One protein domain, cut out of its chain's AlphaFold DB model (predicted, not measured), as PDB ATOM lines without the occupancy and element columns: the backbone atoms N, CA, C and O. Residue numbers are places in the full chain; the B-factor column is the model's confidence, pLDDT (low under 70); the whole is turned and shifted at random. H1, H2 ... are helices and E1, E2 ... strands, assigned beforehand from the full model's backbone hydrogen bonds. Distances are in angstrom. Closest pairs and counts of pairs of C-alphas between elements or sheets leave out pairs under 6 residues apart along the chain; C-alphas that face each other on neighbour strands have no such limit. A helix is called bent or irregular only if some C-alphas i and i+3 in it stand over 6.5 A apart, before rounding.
ATOM      1  N   VAL A  66      33.992 -37.305 -17.283       77.44
ATOM      2  CA  VAL A  66      34.085 -35.960 -16.691       77.44
ATOM      3  C   VAL A  66      33.045 -35.881 -15.601       77.44
ATOM      4  O   VAL A  66      31.887 -35.566 -15.818       77.44
ATOM      5  N   LEU A  67      33.510 -36.234 -14.414       80.12
ATOM      6  CA  LEU A  67      32.728 -36.157 -13.200       80.12
ATOM      7  C   LEU A  67      32.701 -34.722 -12.700       80.12
ATOM      8  O   LEU A  67      33.749 -34.046 -12.700       80.12
ATOM      9  N   THR A  68      31.541 -34.312 -12.201       87.62
ATOM     10  CA  THR A  68      31.397 -33.063 -11.454       87.62
ATOM     11  C   THR A  68      32.297 -33.094 -10.208       87.62
ATOM     12  O   THR A  68      32.680 -34.169  -9.726       87.62
ATOM     13  N   PRO A  69      32.675 -31.937  -9.641       87.31
ATOM     14  CA  PRO A  69      33.477 -31.903  -8.420       87.31
ATOM     15  C   PRO A  69      32.871 -32.722  -7.266       87.31
ATOM     16  O   PRO A  69      33.615 -33.375  -6.532       87.31
ATOM     17  N   ALA A  70      31.541 -32.744  -7.140       89.56
ATOM     18  CA  ALA A  70      30.825 -33.528  -6.135       89.56
ATOM     19  C   ALA A  70      30.982 -35.041  -6.369       89.56
ATOM     20  O   ALA A  70      31.428 -35.766  -5.477       89.56
ATOM     21  N   GLU A  71      30.739 -35.510  -7.592       87.62
ATOM     22  CA  GLU A  71      30.912 -36.920  -7.968       87.62
ATOM     23  C   GLU A  71      32.366 -37.389  -7.814       87.62
ATOM     24  O   GLU A  71      32.632 -38.530  -7.423       87.62
ATOM     25  N   ARG A  72      33.341 -36.509  -8.083       87.50
ATOM     26  CA  ARG A  72      34.762 -36.805  -7.834       87.50
ATOM     27  C   ARG A  72      35.036 -37.027  -6.352       87.50
ATOM     28  O   ARG A  72      35.758 -37.970  -6.023       87.50
ATOM     29  N   ARG A  73      34.494 -36.176  -5.471       91.25
ATOM     30  CA  ARG A  73      34.638 -36.320  -4.011       91.25
ATOM     31  C   ARG A  73      34.025 -37.635  -3.541       91.25
ATOM     32  O   ARG A  73      34.691 -38.408  -2.860       91.25
ATOM     33  N   GLU A  74      32.818 -37.947  -3.993       91.69
ATOM     34  CA  GLU A  74      32.150 -39.193  -3.628       91.69
ATOM     35  C   GLU A  74      32.920 -40.432  -4.116       91.69
ATOM     36  O   GLU A  74      33.142 -41.382  -3.360       91.69
ATOM     37  N   ARG A  75      33.412 -40.421  -5.362       90.38
ATOM     38  CA  ARG A  75      34.248 -41.517  -5.870       90.38
ATOM     39  C   ARG A  75      35.548 -41.679  -5.089       90.38
ATOM     40  O   ARG A  75      35.982 -42.819  -4.917       90.38
ATOM     41  N   ARG A  76      36.169 -40.584  -4.632       90.12
ATOM     42  CA  ARG A  76      37.357 -40.639  -3.763       90.12
ATOM     43  C   ARG A  76      37.027 -41.330  -2.442       90.12
ATOM     44  O   ARG A  76      37.658 -42.340  -2.149       90.12
ATOM     45  N   LEU A  77      35.962 -40.913  -1.758       91.81
ATOM     46  CA  LEU A  77      35.511 -41.544  -0.509       91.81
ATOM     47  C   LEU A  77      35.203 -43.040  -0.691       91.81
ATOM     48  O   LEU A  77      35.639 -43.881   0.094       91.81
ATOM     49  N   ARG A  78      34.504 -43.413  -1.773       92.00
ATOM     50  CA  ARG A  78      34.217 -44.825  -2.095       92.00
ATOM     51  C   ARG A  78      35.485 -45.638  -2.387       92.00
ATOM     52  O   ARG A  78      35.487 -46.854  -2.193       92.00
ATOM     53  N   ARG A  79      36.537 -45.021  -2.931       91.44
ATOM     54  CA  ARG A  79      37.836 -45.681  -3.160       91.44
ATOM     55  C   ARG A  79      38.617 -45.829  -1.860       91.44
ATOM     56  O   ARG A  79      39.140 -46.908  -1.619       91.44
ATOM     57  N   GLU A  80      38.645 -44.797  -1.026       89.88
ATOM     58  CA  GLU A  80      39.293 -44.825   0.290       89.88
ATOM     59  C   GLU A  80      38.692 -45.909   1.182       89.88
ATOM     60  O   GLU A  80      39.430 -46.762   1.663       89.88
ATOM     61  N   ARG A  81      37.358 -45.979   1.294       87.44
ATOM     62  CA  ARG A  81      36.676 -47.043   2.056       87.44
ATOM     63  C   ARG A  81      37.060 -48.442   1.576       87.44
ATOM     64  O   ARG A  81      37.398 -49.299   2.382       87.44
ATOM     65  N   ARG A  82      37.053 -48.668   0.258       90.50
ATOM     66  CA  ARG A  82      37.469 -49.956  -0.323       90.50
ATOM     67  C   ARG A  82      38.929 -50.275  -0.034       90.50
ATOM     68  O   ARG A  82      39.244 -51.423   0.249       90.50
ATOM     69  N   ARG A  83      39.805 -49.272  -0.094       90.25
ATOM     70  CA  ARG A  83      41.230 -49.435   0.201       90.25
ATOM     71  C   ARG A  83      41.461 -49.796   1.665       90.25
ATOM     72  O   ARG A  83      42.240 -50.701   1.917       90.25
ATOM     73  N   VAL A  84      40.774 -49.135   2.597       90.06
ATOM     74  CA  VAL A  84      40.841 -49.463   4.031       90.06
ATOM     75  C   VAL A  84      40.418 -50.911   4.260       90.06
ATOM     76  O   VAL A  84      41.161 -51.666   4.870       90.06
ATOM     77  N   LEU A  85      39.283 -51.328   3.691       87.62
ATOM     78  CA  LEU A  85      38.813 -52.712   3.811       87.62
ATOM     79  C   LEU A  85      39.805 -53.718   3.214       87.62
ATOM     80  O   LEU A  85      40.087 -54.742   3.824       87.62
ATOM     81  N   TRP A  86      40.362 -53.423   2.040       91.38
ATOM     82  CA  TRP A  86      41.350 -54.293   1.403       91.38
ATOM     83  C   TRP A  86      42.639 -54.415   2.228       91.38
ATOM     84  O   TRP A  86      43.197 -55.502   2.338       91.38
ATOM     85  N   LEU A  87      43.097 -53.324   2.843       89.00
ATOM     86  CA  LEU A  87      44.268 -53.335   3.721       89.00
ATOM     87  C   LEU A  87      43.993 -54.089   5.027       89.00
ATOM     88  O   LEU A  87      44.841 -54.866   5.460       89.00
ATOM     89  N   ALA A  88      42.786 -53.961   5.581       87.31
ATOM     90  CA  ALA A  88      42.378 -54.691   6.777       87.31
ATOM     91  C   ALA A  88      42.397 -56.216   6.572       87.31
ATOM     92  O   ALA A  88      42.779 -56.942   7.484       87.31
ATOM     93  N   VAL A  89      42.085 -56.709   5.362       90.44
ATOM     94  CA  VAL A  89      42.242 -58.139   5.005       90.44
ATOM     95  C   VAL A  89      43.687 -58.621   5.183       90.44
ATOM     96  O   VAL A  89      43.916 -59.780   5.510       90.44
ATOM     97  N   HIS A  90      44.662 -57.729   5.017       91.56
ATOM     98  CA  HIS A  90      46.084 -58.017   5.200       91.56
ATOM     99  C   HIS A  90      46.573 -57.656   6.617       91.56
ATOM    100  O   HIS A  90      47.777 -57.592   6.849       91.56
ATOM    101  N   GLY A  91      45.658 -57.380   7.557       85.94
ATOM    102  CA  GLY A  91      45.974 -56.974   8.930       85.94
ATOM    103  C   GLY A  91      46.468 -55.530   9.071       85.94
ATOM    104  O   GLY A  91      46.896 -55.133  10.152       85.94
ATOM    105  N   ILE A  92      46.418 -54.735   7.998       84.25
ATOM    106  CA  ILE A  92      46.866 -53.342   7.989       84.25
ATOM    107  C   ILE A  92      45.651 -52.442   8.212       84.25
ATOM    108  O   ILE A  92      44.842 -52.238   7.305       84.25
ATOM    109  N   ASP A  93      45.533 -51.872   9.408       81.25
ATOM    110  CA  ASP A  93      44.503 -50.877   9.697       81.25
ATOM    111  C   ASP A  93      45.015 -49.465   9.374       81.25
ATOM    112  O   ASP A  93      45.974 -48.978   9.969       81.25
ATOM    113  N   VAL A  94      44.385 -48.816   8.392       75.44
ATOM    114  CA  VAL A  94      44.658 -47.417   7.988       75.44
ATOM    115  C   VAL A  94      43.495 -46.500   8.401       75.44
ATOM    116  O   VAL A  94      43.404 -45.346   7.977       75.44
ATOM    117  N   GLY A  95      42.564 -47.019   9.206       71.12
ATOM    118  CA  GLY A  95      41.498 -46.251   9.829       71.12
ATOM    119  C   GLY A  95      41.959 -45.529  11.101       71.12
ATOM    120  O   GLY A  95      43.051 -45.768  11.615       71.12
ATOM    121  N   PRO A  96      41.140 -44.611  11.639       68.69
ATOM    122  CA  PRO A  96      41.377 -44.064  12.969       68.69
ATOM    123  C   PRO A  96      41.331 -45.204  13.995       68.69
ATOM    124  O   PRO A  96      40.301 -45.859  14.145       68.69
ATOM    125  N   ARG A  97      42.439 -45.430  14.704       69.19
ATOM    126  CA  ARG A  97      42.546 -46.488  15.709       69.19
ATOM    127  C   ARG A  97      41.789 -46.053  16.962       69.19
ATOM    128  O   ARG A  97      42.207 -45.117  17.636       69.19
ATOM    129  N   TRP A  98      40.666 -46.695  17.268       67.31
ATOM    130  CA  TRP A  98      39.937 -46.458  18.516       67.31
ATOM    131  C   TRP A  98      40.244 -47.584  19.493       67.31
ATOM    132  O   TRP A  98      39.879 -48.733  19.260       67.31
ATOM    133  N   ILE A  99      40.929 -47.255  20.583       70.75
ATOM    134  CA  ILE A  99      41.230 -48.187  21.672       70.75
ATOM    135  C   ILE A  99      40.527 -47.647  22.914       70.75
ATOM    136  O   ILE A  99      40.708 -46.481  23.252       70.75
ATOM    137  N   HIS A 100      39.705 -48.467  23.574       75.88
ATOM    138  CA  HIS A 100      38.954 -48.065  24.776       75.88
ATOM    139  C   HIS A 100      38.163 -46.749  24.604       75.88
ATOM    140  O   HIS A 100      38.142 -45.899  25.486       75.88
ATOM    141  N   GLY A 101      37.542 -46.543  23.437       79.38
ATOM    142  CA  GLY A 101      36.754 -45.334  23.163       79.38
ATOM    143  C   GLY A 101      37.574 -44.058  22.929       79.38
ATOM    144  O   GLY A 101      36.984 -43.000  22.733       79.38
ATOM    145  N   MET A 102      38.908 -44.138  22.881       68.44
ATOM    146  CA  MET A 102      39.787 -43.010  22.564       68.44
ATOM    147  C   MET A 102      40.463 -43.181  21.203       68.44
ATOM    148  O   MET A 102      40.920 -44.270  20.848       68.44
ATOM    149  N   LYS A 103      40.534 -42.083  20.440       74.69
ATOM    150  CA  LYS A 103      41.233 -42.031  19.153       74.69
ATOM    151  C   LYS A 103      42.740 -41.985  19.401       74.69
ATOM    152  O   LYS A 103      43.253 -40.995  19.914       74.69
ATOM    153  N   VAL A 104      43.440 -43.038  19.005       67.69
ATOM    154  CA  VAL A 104      44.894 -43.170  19.091       67.69
ATOM    155  C   VAL A 104      45.498 -42.752  17.749       67.69
ATOM    156  O   VAL A 104      45.011 -43.152  16.688       67.69
ATOM    157  N   ALA A 105      46.523 -41.900  17.787       61.34
ATOM    158  CA  ALA A 105      47.302 -41.563  16.599       61.34
ATOM    159  C   ALA A 105      48.118 -42.788  16.153       61.34
ATOM    160  O   ALA A 105      48.581 -43.557  16.995       61.34
ATOM    161  N   ALA A 106      48.225 -42.986  14.839       61.66
ATOM    162  CA  ALA A 106      49.039 -44.044  14.246       61.66
ATOM    163  C   ALA A 106      50.534 -43.733  14.371       61.66
ATOM    164  O   ALA A 106      50.881 -42.535  14.249       61.66
TER     165      ALA A 106
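What this domain is: This is residues 66 to 106 of the 106 residues of an uncharacterized protein of Streptomyces sp. SID8354 (UniProt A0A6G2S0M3). One long helix, H1, makes most of the length of this domain, and after its last residue the chain folds back through residues 90 to 96 to a small two-stranded hairpin, E1 and E2. It is a helix with a small hairpin beyond one end rather than a closed body: residues 68 to 74 at one end and residues 98 to 103 at the other stick out. The printed part has 41 residues, with one named helix and then two named strands in the order H1, E1, E2; the sheet has the order E1, E2 and is antiparallel, and the class is mixed, helices and strands. The whole is only just loose, close to extended, with a radius of gyration of the C-alphas of 13.6 A, and it is elongated, with spans of 42 by 22 by 13 A.

Where its parts are: Begin at C-alpha 66, at (34.085, -35.960, -16.691), and go three residues on to Pro 69, where H1 begins at (33.477, -31.903, -8.420). From there H1, residues 69 to 89, runs 30.7 A to C-alpha 89 at (42.242, -58.139, 5.005), and it is not bent. Next look for E1, residues 97 to 99, 6.3 A long. After it comes E2, residues 102 to 104, 6.2 A long, which ends with C-alpha 104 at (44.894, -43.170, 19.091).

How they stand to each other: Look first at the backbone of H1, where every O i to N i+4 pair is within hydrogen-bond range. A short link of seven residues joins H1 to E1. E1 and E2 are a hairpin with a tight link of two residues, and they are antiparallel neighbours with 134 degrees between their N-to-C directions. Find the C-alphas of Trp 98 and Lys 103, which face each other at 4.7 A. Across this pair, N 104 and O 97 are within hydrogen-bond range at 2.8 A, and N 99 and O 102 at 3.0 A. H1 and E2 are apart, with no C-alpha of the one within 8 A of the other.

The domain as a whole: The two C-alphas farthest apart are those of Val 66 and His 100, 43.5 A from each other. From the first printed C-alpha, Val 66, to the last, Ala 106, it is 35.3 A, and residue 106 is the chain's last residue. The printed part has no cut, and no link in it is long. In the B-factor column you will find a mean pLDDT of 82.5 for the printed part of this model and of 90 for H1; residues 96 to 98, residue 102 and residues 104 to 106 are under 70.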